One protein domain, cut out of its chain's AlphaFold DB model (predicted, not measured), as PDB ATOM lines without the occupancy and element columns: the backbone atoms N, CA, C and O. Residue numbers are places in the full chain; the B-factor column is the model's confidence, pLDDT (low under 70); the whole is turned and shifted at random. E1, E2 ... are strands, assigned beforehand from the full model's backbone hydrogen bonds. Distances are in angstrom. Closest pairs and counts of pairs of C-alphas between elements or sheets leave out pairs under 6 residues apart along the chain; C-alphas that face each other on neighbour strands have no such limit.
ATOM      1  N   LEU A 444      97.415 -30.513-223.881       79.12
ATOM      2  CA  LEU A 444      96.156 -29.891-224.325       79.12
ATOM      3  C   LEU A 444      94.994 -30.909-224.330       79.12
ATOM      4  O   LEU A 444      95.068 -31.934-225.013       79.12
ATOM      5  N   LYS A 445      93.900 -30.601-223.624       82.94
ATOM      6  CA  LYS A 445      92.689 -31.436-223.542       82.94
ATOM      7  C   LYS A 445      91.716 -31.100-224.666       82.94
ATOM      8  O   LYS A 445      91.367 -29.936-224.826       82.94
ATOM      9  N   THR A 446      91.257 -32.095-225.419       86.12
ATOM     10  CA  THR A 446      90.239 -31.901-226.467       86.12
ATOM     11  C   THR A 446      88.857 -31.706-225.843       86.12
ATOM     12  O   THR A 446      88.470 -32.474-224.967       86.12
ATOM     13  N   ILE A 447      88.112 -30.708-226.313       82.62
ATOM     14  CA  ILE A 447      86.705 -30.498-225.963       82.62
ATOM     15  C   ILE A 447      85.848 -31.139-227.045       82.62
ATOM     16  O   ILE A 447      85.942 -30.775-228.218       82.62
ATOM     17  N   ASN A 448      84.983 -32.063-226.638       75.94
ATOM     18  CA  ASN A 448      83.967 -32.617-227.518       75.94
ATOM     19  C   ASN A 448      82.817 -31.615-227.615       75.94
ATOM     20  O   ASN A 448      81.951 -31.551-226.744       75.94
ATOM     21  N   ILE A 449      82.832 -30.807-228.670       71.38
ATOM     22  CA  ILE A 449      81.717 -29.918-228.981       71.38
ATOM     23  C   ILE A 449      80.577 -30.814-229.468       71.38
ATOM     24  O   ILE A 449      80.692 -31.448-230.513       71.38
ATOM     25  N   ALA A 450      79.505 -30.920-228.682       59.06
ATOM     26  CA  ALA A 450      78.364 -31.762-229.033       59.06
ATOM     27  C   ALA A 450      77.807 -31.396-230.424       59.06
ATOM     28  O   ALA A 450      77.659 -30.212-230.746       59.06
ATOM     29  N   ASN A 451      77.487 -32.417-231.233       51.56
ATOM     30  CA  ASN A 451      76.854 -32.243-232.541       51.56
ATOM     31  C   ASN A 451      75.525 -31.498-232.374       51.56
ATOM     32  O   ASN A 451      74.612 -31.962-231.694       51.56
ATOM     33  N   ARG A 452      75.434 -30.330-233.012       52.41
ATOM     34  CA  ARG A 452      74.408 -29.296-232.795       52.41
ATOM     35  C   ARG A 452      73.025 -29.621-233.384       52.41
ATOM     36  O   ARG A 452      72.178 -28.737-233.426       52.41
ATOM     37  N   ASN A 453      72.792 -30.850-233.849       43.38
ATOM     38  CA  ASN A 453      71.656 -31.146-234.726       43.38
ATOM     39  C   ASN A 453      70.393 -31.670-234.027       43.38
ATOM     40  O   ASN A 453      69.372 -31.705-234.698       43.38
ATOM     41  N   ASN A 454      70.413 -32.058-232.742       40.25
ATOM     42  CA  ASN A 454      69.307 -32.874-232.208       40.25
ATOM     43  C   ASN A 454      68.663 -32.497-230.870       40.25
ATOM     44  O   ASN A 454      67.721 -33.183-230.502       40.25
ATOM     45  N   ASP A 455      69.041 -31.425-230.173       39.12
ATOM     46  CA  ASP A 455      68.382 -31.111-228.896       39.12
ATOM     47  C   ASP A 455      68.060 -29.623-228.758       39.12
ATOM     48  O   ASP A 455      68.796 -28.770-229.253       39.12
ATOM     49  N   HIS A 456      66.979 -29.325-228.025       45.03
ATOM     50  CA  HIS A 456      66.515 -28.004-227.565       45.03
ATOM     51  C   HIS A 456      67.522 -27.283-226.630       45.03
ATOM     52  O   HIS A 456      67.157 -26.665-225.630       45.03
ATOM     53  N   ILE A 457      68.814 -27.393-226.923       51.06
ATOM     54  CA  ILE A 457      69.927 -26.854-226.158       51.06
ATOM     55  C   ILE A 457      69.951 -25.335-226.324       51.06
ATOM     56  O   ILE A 457      69.920 -24.808-227.432       51.06
ATOM     57  N   SER A 458      70.049 -24.632-225.196       56.16
ATOM     58  CA  SER A 458      70.304 -23.194-225.134       56.16
ATOM     59  C   SER A 458      71.399 -22.769-226.120       56.16
ATOM     60  O   SER A 458      72.487 -23.343-226.105       56.16
ATOM     61  N   ASN A 459      71.157 -21.702-226.889       63.47
ATOM     62  CA  ASN A 459      72.070 -21.173-227.918       63.47
ATOM     63  C   ASN A 459      73.500 -20.858-227.420       63.47
ATOM     64  O   ASN A 459      74.422 -20.701-228.219       63.47
ATOM     65  N   ASN A 460      73.707 -20.793-226.102       72.19
ATOM     66  CA  ASN A 460      74.998 -20.566-225.463       72.19
ATOM     67  C   ASN A 460      75.440 -21.814-224.686       72.19
ATOM     68  O   ASN A 460      74.799 -22.182-223.702       72.19
ATOM     69  N   VAL A 461      76.562 -22.422-225.083       78.75
ATOM     70  CA  VAL A 461      77.181 -23.541-224.352       78.75
ATOM     71  C   VAL A 461      78.444 -23.051-223.653       78.75
ATOM     72  O   VAL A 461      79.279 -22.388-224.274       78.75
ATOM     73  N   VAL A 462      78.587 -23.369-222.364       83.38
ATOM     74  CA  VAL A 462      79.739 -22.973-221.545       83.38
ATOM     75  C   VAL A 462      80.483 -24.216-221.066       83.38
ATOM     76  O   VAL A 462      79.870 -25.125-220.514       83.38
ATOM     77  N   TYR A 463      81.801 -24.243-221.244       86.12
ATOM     78  CA  TYR A 463      82.684 -25.304-220.761       86.12
ATOM     79  C   TYR A 463      83.658 -24.765-219.708       86.12
ATOM     80  O   TYR A 463      84.094 -23.610-219.769       86.12
ATOM     81  N   ASN A 464      84.015 -25.605-218.741       85.81
ATOM     82  CA  ASN A 464      85.078 -25.314-217.782       85.81
ATOM     83  C   ASN A 464      86.472 -25.620-218.382       85.81
ATOM     84  O   ASN A 464      86.597 -26.178-219.472       85.81
ATOM     85  N   VAL A 465      87.537 -25.316-217.633       84.94
ATOM     86  CA  VAL A 465      88.928 -25.591-218.051       84.94
ATOM     87  C   VAL A 465      89.278 -27.090-218.126       84.94
ATOM     88  O   VAL A 465      90.325 -27.469-218.649       84.94
ATOM     89  N   ASN A 466      88.422 -27.965-217.592       81.81
ATOM     90  CA  ASN A 466      88.572 -29.414-217.706       81.81
ATOM     91  C   ASN A 466      87.917 -29.982-218.972       81.81
ATOM     92  O   ASN A 466      88.205 -31.129-219.303       81.81
ATOM     93  N   GLY A 467      87.125 -29.178-219.690       78.62
ATOM     94  CA  GLY A 467      86.353 -29.599-220.857       78.62
ATOM     95  C   GLY A 467      84.941 -30.082-220.521       78.62
ATOM     96  O   GLY A 467      84.224 -30.498-221.427       78.62
ATOM     97  N   ASP A 468      84.517 -29.998-219.257       83.06
ATOM     98  CA  ASP A 468      83.167 -30.378-218.850       83.06
ATOM     99  C   ASP A 468      82.192 -29.244-219.165       83.06
ATOM    100  O   ASP A 468      82.474 -28.063-218.922       83.06
ATOM    101  N   ARG A 469      81.023 -29.611-219.689       81.31
ATOM    102  CA  ARG A 469      79.922 -28.679-219.914       81.31
ATOM    103  C   ARG A 469      79.370 -28.208-218.567       81.31
ATOM    104  O   ARG A 469      79.105 -29.011-217.678       81.31
ATOM    105  N   ILE A 470      79.199 -26.898-218.427       77.19
ATOM    106  CA  ILE A 470      78.551 -26.271-217.278       77.19
ATOM    107  C   ILE A 470      77.094 -26.037-217.665       77.19
ATOM    108  O   ILE A 470      76.804 -25.157-218.479       77.19
ATOM    109  N   ASP A 471      76.183 -26.818-217.092       64.19
ATOM    110  CA  ASP A 471      74.757 -26.583-217.287       64.19
ATOM    111  C   ASP A 471      74.329 -25.307-216.552       64.19
ATOM    112  O   ASP A 471      74.653 -25.071-215.384       64.19
ATOM    113  N   ILE A 472      73.658 -24.426-217.294       59.12
ATOM    114  CA  ILE A 472      73.235 -23.114-216.814       59.12
ATOM    115  C   ILE A 472      71.977 -23.315-215.975       59.12
ATOM    116  O   ILE A 472      70.863 -23.324-216.492       59.12
ATOM    117  N   ASP A 473      72.157 -23.454-214.668       51.22
ATOM    118  CA  ASP A 473      71.039 -23.446-213.735       51.22
ATOM    119  C   ASP A 473      70.498 -22.007-213.635       51.22
ATOM    120  O   ASP A 473      71.134 -21.126-213.049       51.22
ATOM    121  N   LEU A 474      69.334 -21.739-214.241       49.56
ATOM    122  CA  LEU A 474      68.694 -20.409-214.317       49.56
ATOM    123  C   LEU A 474      68.521 -19.728-212.942       49.56
ATOM    124  O   LEU A 474      68.449 -18.500-212.870       49.56
ATOM    125  N   ASN A 475      68.519 -20.512-211.860       39.84
ATOM    126  CA  ASN A 475      68.322 -20.053-210.484       39.84
ATOM    127  C   ASN A 475      69.621 -19.675-209.751       39.84
ATOM    128  O   ASN A 475      69.576 -18.940-208.766       39.84
ATOM    129  N   ASN A 476      70.785 -20.123-210.229       39.53
ATOM    130  CA  ASN A 476      72.080 -19.823-209.624       39.53
ATOM    131  C   ASN A 476      72.894 -18.975-210.602       39.53
ATOM    132  O   ASN A 476      73.473 -19.490-211.551       39.53
ATOM    133  N   HIS A 477      72.994 -17.666-210.351       41.69
ATOM    134  CA  HIS A 477      73.762 -16.676-211.128       41.69
ATOM    135  C   HIS A 477      75.293 -16.937-211.243       41.69
ATOM    136  O   HIS A 477      76.072 -15.992-211.351       41.69
ATOM    137  N   LYS A 478      75.766 -18.188-211.196       42.72
ATOM    138  CA  LYS A 478      77.183 -18.574-211.171       42.72
ATOM    139  C   LYS A 478      77.785 -18.887-212.547       42.72
ATOM    140  O   LYS A 478      78.987 -18.712-212.698       42.72
ATOM    141  N   ALA A 479      77.001 -19.252-213.565       50.75
ATOM    142  CA  ALA A 479      77.513 -19.487-214.927       50.75
ATOM    143  C   ALA A 479      77.404 -18.227-215.813       50.75
ATOM    144  O   ALA A 479      76.775 -18.225-216.869       50.75
ATOM    145  N   VAL A 480      77.955 -17.101-215.349       60.84
ATOM    146  CA  VAL A 480      77.883 -15.815-216.062       60.84
ATOM    147  C   VAL A 480      79.093 -15.674-216.980       60.84
ATOM    148  O   VAL A 480      80.223 -15.535-216.510       60.84
ATOM    149  N   THR A 481      78.859 -15.658-218.295       64.94
ATOM    150  CA  THR A 481      79.881 -15.248-219.266       64.94
ATOM    151  C   THR A 481      80.414 -13.860-218.905       64.94
ATOM    152  O   THR A 481      79.644 -12.964-218.540       64.94
ATOM    153  N   ILE A 482      81.733 -13.659-219.008       69.81
ATOM    154  CA  ILE A 482      82.395 -12.390-218.653       69.81
ATOM    155  C   ILE A 482      81.744 -11.232-219.417       69.81
ATOM    156  O   ILE A 482      81.514 -10.157-218.849       69.81
ATOM    157  N   ILE A 483      81.391 -11.474-220.684       70.50
ATOM    158  CA  ILE A 483      80.611 -10.566-221.522       70.50
ATOM    159  C   ILE A 483      79.352 -11.247-222.039       70.50
ATOM    160  O   ILE A 483      79.355 -12.395-222.482       70.50
ATOM    161  N   LYS A 484      78.257 -10.490-221.987       70.94
ATOM    162  CA  LYS A 484      76.995 -10.817-222.644       70.94
ATOM    163  C   LYS A 484      76.910 -10.002-223.931       70.94
ATOM    164  O   LYS A 484      77.146  -8.800-223.889       70.94
ATOM    165  N   ASN A 485      76.505 -10.655-225.012       75.00
ATOM    166  CA  ASN A 485      76.375 -10.088-226.356       75.00
ATOM    167  C   ASN A 485      77.688  -9.570-226.959       75.00
ATOM    168  O   ASN A 485      77.972  -8.378-226.940       75.00
ATOM    169  N   ILE A 486      78.494 -10.509-227.446       79.88
ATOM    170  CA  ILE A 486      79.871 -10.286-227.907       79.88
ATOM    171  C   ILE A 486      79.928  -9.756-229.350       79.88
ATOM    172  O   ILE A 486      80.890  -9.093-229.724       79.88
ATOM    173  N   GLU A 487      78.868  -9.995-230.119       85.31
ATOM    174  CA  GLU A 487      78.673  -9.542-231.495       85.31
ATOM    175  C   GLU A 487      77.343  -8.771-231.547       85.31
ATOM    176  O   GLU A 487      76.291  -9.337-231.849       85.31
ATOM    177  N   PRO A 488      77.344  -7.485-231.151       84.81
ATOM    178  CA  PRO A 488      76.124  -6.690-230.989       84.81
ATOM    179  C   PRO A 488      75.375  -6.378-232.296       84.81
ATOM    180  O   PRO A 488      74.315  -5.760-232.229       84.81
ATOM    181  N   TRP A 489      75.925  -6.770-233.451       86.81
ATOM    182  CA  TRP A 489      75.318  -6.630-234.778       86.81
ATOM    183  C   TRP A 489      74.359  -7.772-235.144       86.81
ATOM    184  O   TRP A 489      73.594  -7.626-236.091       86.81
ATOM    185  N   HIS A 490      74.343  -8.884-234.400       79.44
ATOM    186  CA  HIS A 490      73.342  -9.933-234.609       79.44
ATOM    187  C   HIS A 490      72.015  -9.569-233.933       79.44
ATOM    188  O   HIS A 490      71.958  -9.284-232.730       79.44
ATOM    189  N   ASP A 491      70.933  -9.605-234.713       61.38
ATOM    190  CA  ASP A 491      69.570  -9.368-234.239       61.38
ATOM    191  C   ASP A 491      69.090 -10.567-233.403       61.38
ATOM    192  O   ASP A 491      68.621 -11.578-233.916       61.38
ATOM    193  N   GLY A 492      69.229 -10.455-232.081       59.19
ATOM    194  CA  GLY A 492      68.774 -11.458-231.116       59.19
ATOM    195  C   GLY A 492      69.893 -11.942-230.196       59.19
ATOM    196  O   GLY A 492      71.053 -12.065-230.577       59.19
ATOM    197  N   LYS A 493      69.557 -12.257-228.939       57.69
ATOM    198  CA  LYS A 493      70.513 -12.852-227.979       57.69
ATOM    199  C   LYS A 493      70.781 -14.343-228.255       57.69
ATOM    200  O   LYS A 493      71.473 -14.985-227.466       57.69
ATOM    201  N   ASP A 494      70.251 -14.846-229.369       60.19
ATOM    202  CA  ASP A 494      69.977 -16.252-229.655       60.19
ATOM    203  C   ASP A 494      70.822 -16.819-230.802       60.19
ATOM    204  O   ASP A 494      70.495 -17.856-231.368       60.19
ATOM    205  N   TYR A 495      71.938 -16.173-231.139       72.00
ATOM    206  CA  TYR A 495      72.919 -16.783-232.029       72.00
ATOM    207  C   TYR A 495      73.821 -17.763-231.270       72.00
ATOM    208  O   TYR A 495      74.088 -17.594-230.077       72.00
ATOM    209  N   LEU A 496      74.295 -18.789-231.977       74.44
ATOM    210  CA  LEU A 496      75.082 -19.877-231.403       74.44
ATOM    211  C   LEU A 496      76.436 -19.385-230.888       74.44
ATOM    212  O   LEU A 496      77.205 -18.777-231.633       74.44
ATOM    213  N   ARG A 497      76.761 -19.694-229.629       80.19
ATOM    214  CA  ARG A 497      78.058 -19.353-229.024       80.19
ATOM    215  C   ARG A 497      78.627 -20.504-228.223       80.19
ATOM    216  O   ARG A 497      77.942 -21.131-227.416       80.19
ATOM    217  N   THR A 498      79.927 -20.714-228.389       85.44
ATOM    218  CA  THR A 498      80.710 -21.630-227.557       85.44
ATOM    219  C   THR A 498      81.621 -20.808-226.659       85.44
ATOM    220  O   THR A 498      82.448 -20.050-227.151       85.44
ATOM    221  N   SER A 499      81.461 -20.925-225.343       87.56
ATOM    222  CA  SER A 499      82.304 -20.239-224.359       87.56
ATOM    223  C   SER A 499      83.083 -21.251-223.534       87.56
ATOM    224  O   SER A 499      82.532 -22.261-223.112       87.56
ATOM    225  N   VAL A 500      84.354 -20.978-223.263       89.31
ATOM    226  CA  VAL A 500      85.228 -21.875-222.507       89.31
ATOM    227  C   VAL A 500      86.060 -21.075-221.520       89.31
ATOM    228  O   VAL A 500      86.728 -20.116-221.904       89.31
ATOM    229  N   TYR A 501      86.037 -21.457-220.245       90.25
ATOM    230  CA  TYR A 501      86.947 -20.883-219.258       90.25
ATOM    231  C   TYR A 501      88.356 -21.449-219.436       90.25
ATOM    232  O   TYR A 501      88.550 -22.663-219.480       90.25
ATOM    233  N   LEU A 502      89.342 -20.557-219.516       89.31
ATOM    234  CA  LEU A 502      90.759 -20.906-219.637       89.31
ATOM    235  C   LEU A 502      91.465 -20.910-218.278       89.31
ATOM    236  O   LEU A 502      92.678 -21.062-218.211       89.31
ATOM    237  N   ASP A 503      90.742 -20.736-217.180       87.81
ATOM    238  CA  ASP A 503      91.278 -20.788-215.830       87.81
ATOM    239  C   ASP A 503      90.266 -21.415-214.865       87.81
ATOM    240  O   ASP A 503      89.060 -21.437-215.109       87.81
ATOM    241  N   LYS A 504      90.760 -21.951-213.745       83.81
ATOM    242  CA  LYS A 504      89.895 -22.575-212.728       83.81
ATOM    243  C   LYS A 504      89.035 -21.554-211.980       83.81
ATOM    244  O   LYS A 504      87.997 -21.921-211.444       83.81
ATOM    245  N   VAL A 505      89.489 -20.301-211.912       83.56
ATOM    246  CA  VAL A 505      88.832 -19.229-211.150       83.56
ATOM    247  C   VAL A 505      87.730 -18.544-211.969       83.56
ATOM    248  O   VAL A 505      86.811 -17.966-211.394       83.56
ATOM    249  N   GLY A 506      87.777 -18.650-213.301       81.50
ATOM    250  CA  GLY A 506      86.793 -18.069-214.214       81.50
ATOM    251  C   GLY A 506      87.082 -16.615-214.600       81.50
ATOM    252  O   GLY A 506      86.174 -15.895-215.016       81.50
ATOM    253  N   TYR A 507      88.326 -16.152-214.452       87.94
ATOM    254  CA  TYR A 507      88.754 -14.819-214.862       87.94
ATOM    255  C   TYR A 507      89.101 -14.716-216.338       87.94
ATOM    256  O   TYR A 507      89.136 -13.594-216.836       87.94
ATOM    257  N   ILE A 508      89.367 -15.817-217.040       90.19
ATOM    258  CA  ILE A 508      89.717 -15.799-218.459       90.19
ATOM    259  C   ILE A 508      88.757 -16.698-219.222       90.19
ATOM    260  O   ILE A 508      88.596 -17.874-218.908       90.19
ATOM    261  N   GLN A 509      88.137 -16.145-220.259       91.31
ATOM    262  CA  GLN A 509      87.147 -16.849-221.057       91.31
ATOM    263  C   GLN A 509      87.419 -16.660-222.549       91.31
ATOM    264  O   GLN A 509      87.507 -15.531-223.031       91.31
ATOM    265  N   LEU A 510      87.520 -17.774-223.264       93.19
ATOM    266  CA  LEU A 510      87.437 -17.849-224.716       93.19
ATOM    267  C   LEU A 510      85.961 -17.867-225.113       93.19
ATOM    268  O   LEU A 510      85.204 -18.680-224.586       93.19
ATOM    269  N   ILE A 511      85.554 -17.018-226.048       89.88
ATOM    270  CA  ILE A 511      84.254 -17.121-226.704       89.88
ATOM    271  C   ILE A 511      84.444 -17.213-228.213       89.88
ATOM    272  O   ILE A 511      85.139 -16.396-228.812       89.88
ATOM    273  N   ILE A 512      83.786 -18.203-228.807       89.25
ATOM    274  CA  ILE A 512      83.696 -18.436-230.243       89.25
ATOM    275  C   ILE A 512      82.251 -18.143-230.656       89.25
ATOM    276  O   ILE A 512      81.323 -18.851-230.241       89.25
ATOM    277  N   GLY A 513      82.074 -17.056-231.401       85.88
ATOM    278  CA  GLY A 513      80.830 -16.678-232.060       85.88
ATOM    279  C   GLY A 513      80.810 -17.091-233.539       85.88
ATOM    280  O   GLY A 513      81.752 -17.733-234.008       85.88
ATOM    281  N   PRO A 514      79.727 -16.756-234.259       82.56
ATOM    282  CA  PRO A 514      79.602 -16.953-235.700       82.56
ATOM    283  C   PRO A 514      80.701 -16.253-236.502       82.56
ATOM    284  O   PRO A 514      81.301 -16.877-237.376       82.56
ATOM    285  N   ASP A 515      80.986 -14.992-236.166       86.56
ATOM    286  CA  ASP A 515      81.895 -14.149-236.949       86.56
ATOM    287  C   ASP A 515      83.245 -13.950-236.252       86.56
ATOM    288  O   ASP A 515      84.235 -13.593-236.886       86.56
ATOM    289  N   THR A 516      83.305 -14.116-234.927       90.38
ATOM    290  CA  THR A 516      84.456 -13.672-234.133       90.38
ATOM    291  C   THR A 516      84.896 -14.682-233.086       90.38
ATOM    292  O   THR A 516      84.106 -15.422-232.497       90.38
ATOM    293  N   ILE A 517      86.193 -14.664-232.796       92.75
ATOM    294  CA  ILE A 517      86.801 -15.406-231.693       92.75
ATOM    295  C   ILE A 517      87.443 -14.390-230.770       92.75
ATOM    296  O   ILE A 517      88.251 -13.581-231.211       92.75
ATOM    297  N   GLN A 518      87.087 -14.409-229.489       94.00
ATOM    298  CA  GLN A 518      87.529 -13.399-228.534       94.00
ATOM    299  C   GLN A 518      87.961 -14.033-227.215       94.00
ATOM    300  O   GLN A 518      87.285 -14.913-226.686       94.00
ATOM    301  N   VAL A 519      89.064 -13.548-226.644       94.31
ATOM    302  CA  VAL A 519      89.517 -13.918-225.299       94.31
ATOM    303  C   VAL A 519      89.369 -12.722-224.379       94.31
ATOM    304  O   VAL A 519      89.977 -11.673-224.593       94.31
ATOM    305  N   TRP A 520      88.594 -12.901-223.318       93.31
ATOM    306  CA  TRP A 520      88.316 -11.876-222.324       93.31
ATOM    307  C   TRP A 520      88.929 -12.236-220.983       93.31
ATOM    308  O   TRP A 520      88.846 -13.378-220.542       93.31
ATOM    309  N   ARG A 521      89.504 -11.238-220.313       91.06
ATOM    310  CA  ARG A 521      90.044 -11.344-218.961       91.06
ATOM    311  C   ARG A 521      89.362 -10.356-218.020       91.06
ATOM    312  O   ARG A 521      89.202  -9.181-218.347       91.06
ATOM    313  N   LEU A 522      89.021 -10.813-216.823       88.19
ATOM    314  CA  LEU A 522      88.569  -9.976-215.722       88.19
ATOM    315  C   LEU A 522      89.782  -9.531-214.885       88.19
ATOM    316  O   LEU A 522      90.518 -10.363-214.361       88.19
ATOM    317  N   LYS A 523      90.015  -8.220-214.769       83.62
ATOM    318  CA  LYS A 523      91.108  -7.633-213.969       83.62
ATOM    319  C   LYS A 523      90.554  -6.728-212.877       83.62
ATOM    320  O   LYS A 523      89.595  -5.996-213.112       83.62
ATOM    321  N   ARG A 524      91.186  -6.719-211.701       79.19
ATOM    322  CA  ARG A 524      90.938  -5.687-210.683       79.19
ATOM    323  C   ARG A 524      91.718  -4.427-211.040       79.19
ATOM    324  O   ARG A 524      92.898  -4.495-211.368       79.19
ATOM    325  N   THR A 525      91.058  -3.278-210.996       74.19
ATOM    326  CA  THR A 525      91.714  -1.972-211.107       74.19
ATOM    327  C   THR A 525      92.363  -1.581-209.781       74.19
ATOM    328  O   THR A 525      92.011  -2.119-208.730       74.19
ATOM    329  N   SER A 526      93.250  -0.580-209.805       70.62
ATOM    330  CA  SER A 526      93.801   0.057-208.593       70.62
ATOM    331  C   SER A 526      92.714   0.571-207.640       70.62
ATOM    332  O   SER A 526      92.911   0.628-206.434       70.62
ATOM    333  N   THR A 527      91.532   0.879-208.176       73.75
ATOM    334  CA  THR A 527      90.332   1.288-207.436       73.75
ATOM    335  C   THR A 527      89.466   0.116-206.951       73.75
ATOM    336  O   THR A 527      88.308   0.323-206.598       73.75
ATOM    337  N   ASN A 528      89.987  -1.119-206.954       73.56
ATOM    338  CA  ASN A 528      89.287  -2.353-206.570       73.56
ATOM    339  C   ASN A 528      88.015  -2.683-207.377       73.56
ATOM    340  O   ASN A 528      87.244  -3.557-206.982       73.56
ATOM    341  N   LYS A 529      87.803  -2.047-208.535       79.19
ATOM    342  CA  LYS A 529      86.688  -2.359-209.438       79.19
ATOM    343  C   LYS A 529      87.098  -3.449-210.423       79.19
ATOM    344  O   LYS A 529      88.224  -3.469-210.916       79.19
ATOM    345  N   TRP A 530      86.175  -4.350-210.742       78.06
ATOM    346  CA  TRP A 530      86.393  -5.341-211.792       78.06
ATOM    347  C   TRP A 530      86.213  -4.700-213.164       78.06
ATOM    348  O   TRP A 530      85.193  -4.072-213.447       78.06
ATOM    349  N   ARG A 531      87.209  -4.879-214.025       82.69
ATOM    350  CA  ARG A 531      87.219  -4.407-215.403       82.69
ATOM    351  C   ARG A 531      87.392  -5.587-216.343       82.69
ATOM    352  O   ARG A 531      88.187  -6.487-216.085       82.69
ATOM    353  N   ARG A 532      86.657  -5.556-217.447       87.62
ATOM    354  CA  ARG A 532      86.778  -6.522-218.538       87.62
ATOM    355  C   ARG A 532      87.829  -6.014-219.518       87.62
ATOM    356  O   ARG A 532      87.804  -4.843-219.893       87.62
ATOM    357  N   CYS A 533      88.760  -6.876-219.890       89.19
ATOM    358  CA  CYS A 533      89.842  -6.565-220.809       89.19
ATOM    359  C   CYS A 533      89.863  -7.608-221.921       89.19
ATOM    360  O   CYS A 533      89.884  -8.803-221.639       89.19
ATOM    361  N   LEU A 534      89.870  -7.145-223.165       93.25
ATOM    362  CA  LEU A 534      90.094  -8.002-224.320       93.25
ATOM    363  C   LEU A 534      91.587  -8.346-224.379       93.25
ATOM    364  O   LEU A 534      92.427  -7.449-224.312       93.25
ATOM    365  N   GLU A 535      91.914  -9.631-224.452       92.31
ATOM    366  CA  GLU A 535      93.294 -10.125-224.563       92.31
ATOM    367  C   GLU A 535      93.606 -10.642-225.976       92.31
ATOM    368  O   GLU A 535      94.769 -10.645-226.376       92.31
ATOM    369  N   TYR A 536      92.586 -11.040-226.740       94.00
ATOM    370  CA  TYR A 536      92.706 -11.443-228.139       94.00
ATOM    371  C   TYR A 536      91.366 -11.312-228.848       94.00
ATOM    372  O   TYR A 536      90.328 -11.580-228.242       94.00
ATOM    373  N   ALA A 537      91.398 -10.931-230.119       93.75
ATOM    374  CA  ALA A 537      90.244 -10.987-230.995       93.75
ATOM    375  C   ALA A 537      90.677 -11.354-232.407       93.75
ATOM    376  O   ALA A 537      91.691 -10.857-232.889       93.75
ATOM    377  N   TRP A 538      89.886 -12.202-233.045       93.69
ATOM    378  CA  TRP A 538      90.036 -12.636-234.422       93.69
ATOM    379  C   TRP A 538      88.677 -12.584-235.109       93.69
ATOM    380  O   TRP A 538      87.639 -12.736-234.456       93.69
ATOM    381  N   VAL A 539      88.690 -12.357-236.420       90.62
ATOM    382  CA  VAL A 539      87.482 -12.194-237.223       90.62
ATOM    383  C   VAL A 539      87.498 -13.101-238.442       90.62
ATOM    384  O   VAL A 539      88.500 -13.182-239.151       90.62
ATOM    385  N   ASN A 540      86.351 -13.716-238.707       85.06
ATOM    386  CA  ASN A 540      86.022 -14.328-239.976       85.06
ATOM    387  C   ASN A 540      85.182 -13.342-240.795       85.06
ATOM    388  O   ASN A 540      84.125 -12.908-240.345       85.06
ATOM    389  N   LYS A 541      85.638 -12.981-241.997       73.50
ATOM    390  CA  LYS A 541      84.829 -12.183-242.936       73.50
ATOM    391  C   LYS A 541      83.968 -13.058-243.861       73.50
ATOM    392  O   LYS A 541      83.207 -12.517-244.657       73.50
ATOM    393  N   GLU A 542      84.109 -14.379-243.785       71.31
ATOM    394  CA  GLU A 542      83.481 -15.342-244.693       71.31
ATOM    395  C   GLU A 542      82.277 -16.036-244.056       71.31
ATOM    396  O   GLU A 542      82.147 -16.119-242.834       71.31
ATOM    397  N   ILE A 543      81.394 -16.557-244.906       63.62
ATOM    398  CA  ILE A 543      80.197 -17.275-244.476       63.62
ATOM    399  C   ILE A 543      80.606 -18.700-244.086       63.62
ATOM    400  O   ILE A 543      81.237 -19.406-244.861       63.62
ATOM    401  N   GLY A 544      80.222 -19.129-242.883       66.06
ATOM    402  CA  GLY A 544      80.419 -20.504-242.421       66.06
ATOM    403  C   GLY A 544      81.727 -20.709-241.659       66.06
ATOM    404  O   GLY A 544      82.779 -20.973-242.235       66.06
ATOM    405  N   LEU A 545      81.642 -20.640-240.329       75.75
ATOM    406  CA  LEU A 545      82.720 -21.023-239.421       75.75
ATOM    407  C   LEU A 545      82.398 -22.384-238.791       75.75
ATOM    408  O   LEU A 545      81.496 -22.494-237.956       75.75
ATOM    409  N   SER A 546      83.140 -23.420-239.185       79.31
ATOM    410  CA  SER A 546      83.046 -24.753-238.580       79.31
ATOM    411  C   SER A 546      84.230 -25.000-237.652       79.31
ATOM    412  O   SER A 546      85.379 -24.763-238.024       79.31
ATOM    413  N   ILE A 547      83.954 -25.488-236.440       84.44
ATOM    414  CA  ILE A 547      84.994 -25.891-235.490       84.44
ATOM    415  C   ILE A 547      85.259 -27.379-235.685       84.44
ATOM    416  O   ILE A 547      84.419 -28.202-235.325       84.44
ATOM    417  N   GLU A 548      86.437 -27.729-236.195       85.06
ATOM    418  CA  GLU A 548      86.845 -29.132-236.320       85.06
ATOM    419  C   GLU A 548      87.409 -29.662-235.009       85.06
ATOM    420  O   GLU A 548      87.151 -30.796-234.601       85.06
ATOM    421  N   LYS A 549      88.213 -28.834-234.337       87.75
ATOM    422  CA  LYS A 549      88.927 -29.251-233.138       87.75
ATOM    423  C   LYS A 549      89.164 -28.085-232.210       87.75
ATOM    424  O   LYS A 549      89.783 -27.099-232.588       87.75
ATOM    425  N   LEU A 550      88.770 -28.253-230.955       90.75
ATOM    426  CA  LEU A 550      89.132 -27.342-229.882       90.75
ATOM    427  C   LEU A 550      89.884 -28.119-228.812       90.75
ATOM    428  O   LEU A 550      89.369 -29.093-228.263       90.75
ATOM    429  N   LYS A 551      91.103 -27.684-228.507       90.62
ATOM    430  CA  LYS A 551      91.840 -28.140-227.338       90.62
ATOM    431  C   LYS A 551      92.178 -26.987-226.414       90.62
ATOM    432  O   LYS A 551      92.503 -25.898-226.874       90.62
ATOM    433  N   ILE A 552      92.169 -27.250-225.117       89.75
ATOM    434  CA  ILE A 552      92.403 -26.239-224.091       89.75
ATOM    435  C   ILE A 552      93.414 -26.690-223.047       89.75
ATOM    436  O   ILE A 552      93.604 -27.879-222.782       89.75
ATOM    437  N   LYS A 553      94.041 -25.696-222.432       86.94
ATOM    438  CA  LYS A 553      94.837 -25.796-221.214       86.94
ATOM    439  C   LYS A 553      94.671 -24.484-220.446       86.94
ATOM    440  O   LYS A 553      94.140 -23.504-220.965       86.94
ATOM    441  N   VAL A 554      95.088 -24.462-219.185       86.06
ATOM    442  CA  VAL A 554      95.096 -23.224-218.402       86.06
ATOM    443  C   VAL A 554      95.847 -22.133-219.177       86.06
ATOM    444  O   VAL A 554      97.013 -22.317-219.514       86.06
ATOM    445  N   HIS A 555      95.158 -21.028-219.449       87.94
ATOM    446  CA  HIS A 555      95.615 -19.858-220.203       87.94
ATOM    447  C   HIS A 555      95.995 -20.102-221.671       87.94
ATOM    448  O   HIS A 555      96.585 -19.212-222.277       87.94
ATOM    449  N   GLU A 556      95.645 -21.247-222.262       89.94
ATOM    450  CA  GLU A 556      96.020 -21.587-223.640       89.94
ATOM    451  C   GLU A 556      94.884 -22.322-224.366       89.94
ATOM    452  O   GLU A 556      94.163 -23.130-223.775       89.94
ATOM    453  N   PHE A 557      94.744 -22.098-225.671       91.19
ATOM    454  CA  PHE A 557      93.873 -22.924-226.509       91.19
ATOM    455  C   PHE A 557      94.473 -23.144-227.893       91.19
ATOM    456  O   PHE A 557      95.174 -22.281-228.415       91.19
ATOM    457  N   LEU A 558      94.164 -24.296-228.481       91.12
ATOM    458  CA  LEU A 558      94.431 -24.645-229.870       91.12
ATOM    459  C   LEU A 558      93.096 -24.914-230.558       91.12
ATOM    460  O   LEU A 558      92.328 -25.762-230.104       91.12
ATOM    461  N   LEU A 559      92.839 -24.210-231.647       90.75
ATOM    462  CA  LEU A 559      91.586 -24.255-232.378       90.75
ATOM    463  C   LEU A 559      91.876 -24.465-233.865       90.75
ATOM    464  O   LEU A 559      92.548 -23.638-234.476       90.75
ATOM    465  N   ASP A 560      91.363 -25.562-234.416       89.88
ATOM    466  CA  ASP A 560      91.358 -25.838-235.853       89.88
ATOM    467  C   ASP A 560      89.947 -25.533-236.391       89.88
ATOM    468  O   ASP A 560      88.943 -26.046-235.877       89.88
ATOM    469  N   LEU A 561      89.885 -24.654-237.390       87.00
ATOM    470  CA  LEU A 561      88.672 -24.139-238.024       87.00
ATOM    471  C   LEU A 561      88.706 -24.434-239.512       87.00
ATOM    472  O   LEU A 561      89.773 -24.359-240.116       87.00
ATOM    473  N   THR A 562      87.537 -24.626-240.104       83.25
ATOM    474  CA  THR A 562      87.398 -24.741-241.558       83.25
ATOM    475  C   THR A 562      86.444 -23.669-242.057       83.25
ATOM    476  O   THR A 562      85.326 -23.543-241.546       83.25
ATOM    477  N   THR A 563      86.914 -22.888-243.029       78.69
ATOM    478  CA  THR A 563      86.117 -21.947-243.827       78.69
ATOM    479  C   THR A 563      86.142 -22.378-245.293       78.69
ATOM    480  O   THR A 563      86.840 -23.324-245.662       78.69
ATOM    481  N   GLU A 564      85.404 -21.678-246.154       76.25
ATOM    482  CA  GLU A 564      85.390 -21.948-247.598       76.25
ATOM    483  C   GLU A 564      86.783 -21.850-248.252       76.25
ATOM    484  O   GLU A 564      87.058 -22.571-249.209       76.25
ATOM    485  N   LYS A 565      87.686 -21.005-247.730       71.62
ATOM    486  CA  LYS A 565      89.055 -20.845-248.257       71.62
ATOM    487  C   LYS A 565      90.084 -21.821-247.696       71.62
ATOM    488  O   LYS A 565      91.192 -21.889-248.229       71.62
ATOM    489  N   GLY A 566      89.751 -22.568-246.646       79.06
ATOM    490  CA  GLY A 566      90.629 -23.602-246.110       79.06
ATOM    491  C   GLY A 566      90.604 -23.734-244.594       79.06
ATOM    492  O   GLY A 566      89.687 -23.286-243.906       79.06
ATOM    493  N   ILE A 567      91.640 -24.399-244.083       82.50
ATOM    494  CA  ILE A 567      91.777 -24.749-242.671       82.50
ATOM    495  C   ILE A 567      92.652 -23.706-241.970       82.50
ATOM    496  O   ILE A 567      93.800 -23.481-242.357       82.50
ATOM    497  N   TYR A 568      92.134 -23.112-240.899       85.44
ATOM    498  CA  TYR A 568      92.834 -22.153-240.050       85.44
ATOM    499  C   TYR A 568      93.152 -22.776-238.695       85.44
ATOM    500  O   TYR A 568      92.269 -23.280-238.005       85.44
ATOM    501  N   ARG A 569      94.417 -22.689-238.278       87.75
ATOM    502  CA  ARG A 569      94.876 -23.144-236.963       87.75
ATOM    503  C   ARG A 569      95.279 -21.953-236.103       87.75
ATOM    504  O   ARG A 569      96.261 -21.278-236.398       87.75
ATOM    505  N   ILE A 570      94.555 -21.737-235.010       88.69
ATOM    506  CA  ILE A 570      94.817 -20.680-234.028       88.69
ATOM    507  C   ILE A 570      95.333 -21.332-232.751       88.69
ATOM    508  O   ILE A 570      94.628 -22.107-232.109       88.69
ATOM    509  N   TYR A 571      96.557 -20.997-232.357       87.94
ATOM    510  CA  TYR A 571      97.107 -21.366-231.058       87.94
ATOM    511  C   TYR A 571      97.310 -20.077-230.267       87.94
ATOM    512  O   TYR A 571      97.981 -19.170-230.726       87.94
ATOM    513  N   TRP A 572      96.667 -19.920-229.118       89.75
ATOM    514  CA  TRP A 572      96.773 -18.691-228.330       89.75
ATOM    515  C   TRP A 572      97.289 -19.012-226.927       89.75
ATOM    516  O   TRP A 572      96.854 -20.016-226.354       89.75
ATOM    517  N   PRO A 573      98.187 -18.180-226.359       82.50
ATOM    518  CA  PRO A 573      98.765 -16.946-226.923       82.50
ATOM    519  C   PRO A 573      99.987 -17.171-227.836       82.50
ATOM    520  O   PRO A 573     100.595 -16.209-228.303       82.50
ATOM    521  N   ASN A 574     100.377 -18.426-228.068       81.62
ATOM    522  CA  ASN A 574     101.611 -18.796-228.764       81.62
ATOM    523  C   ASN A 574     101.382 -18.980-230.274       81.62
ATOM    524  O   ASN A 574     100.512 -19.750-230.639       81.62
ATOM    525  N   ASN A 575     102.231 -18.432-231.154       77.88
ATOM    526  CA  ASN A 575     102.102 -18.572-232.622       77.88
ATOM    527  C   ASN A 575     100.858 -17.866-233.217       77.88
ATOM    528  O   ASN A 575     100.288 -18.321-234.206       77.88
ATOM    529  N   VAL A 576     100.456 -16.740-232.615       84.00
ATOM    530  CA  VAL A 576      99.446 -15.801-233.139       84.00
ATOM    531  C   VAL A 576      99.957 -14.367-233.058       84.00
ATOM    532  O   VAL A 576     100.639 -14.000-232.096       84.00
ATOM    533  N   ASN A 577      99.578 -13.540-234.036       87.56
ATOM    534  CA  ASN A 577      99.825 -12.103-234.001       87.56
ATOM    535  C   ASN A 577      98.610 -11.377-233.408       87.56
ATOM    536  O   ASN A 577      97.625 -11.095-234.083       87.56
TER     537      ASN A 577
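This is residues 444 to 577 of the 669 residues of an uncharacterized protein of Gigaspora rosea (UniProt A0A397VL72). Two sheets are stacked as a sandwich, only partly face to face, with one layer of five twisted strands, E2 to E6, and a smaller layer of four, E1 and E7 to E9. A long loop joins E2 to E3, and its residues 480 to 486 cross the face of the larger sheet turned away from the smaller one, while the hairpin of E5 and E6 reaches to one end of the longest axis. The printed part has 134 residues with nine named strands in chain order E1 to E9 and no named helix; its class is all strand, although under half of the residues are in named elements. The sheet order E2 E3 E4 E5 E6 is mixed and E1 E7 E8 E9 is antiparallel. The whole is compact, with a radius of gyration of the C-alphas of 14.8 A and spans of 46 by 37 by 32 A.

Find C-alpha 445 at (92.689, -31.436, -223.542), where E1 begins; it covers residues 445 to 447. Go on to E2, residues 460 to 463, E3, residues 497 to 501, and E4, residues 508 to 512. E5, residues 516 to 524, is 25.6 A long. E6, residues 530 to 539, starts at C-alpha 530 at (86.393, -5.341, -211.792), is 26.4 A long and bends by 53 degrees at residue 536. E7, residues 546 to 553, 21.0 A, bends by 52 degrees at residue 549. E8, residues 556 to 563, is 22.5 A long, and E9, residues 566 to 572, 19.4 A, ends at C-alpha 572 at (96.773, -18.691, -228.330).

Look first at E1, an edge strand antiparallel to E7, with N 447 and O 550 2.8 A apart. E7, E8 and E9 form a meander, each strand the antiparallel neighbour of the one before; N 551 and O 558 are 2.8 A apart, as are N 559 and O 570. In the other sheet, E2 is parallel to E3, with N 463 and O 499 2.8 A apart. E3, E4, E5 and E6 form a second meander: see N 500 and O 510 at 2.8 A, N 511 and O 518 at 2.8 A, and N 519 and O 536 at 2.8 A. Between the sheets, E3 and E7 are near each other, with 5 pairs of C-alphas within 10 A, while E4 and E8 are only just apart at 8.4 A.

The C-alphas of Asn 454 and Ser 526 are the two farthest apart, 47.4 A. The printed part has no cut. The long links are E1 to E2, 12 residues, and E2 to E3, 33 residues; in the latter, residues 469 to 470 pair antiparallel with residues 462 to 463 of E2. The mean pLDDT of the printed part is 77.8, and residues 450 to 459, 471 to 482, 491 to 494 and 543 to 544 are under 70.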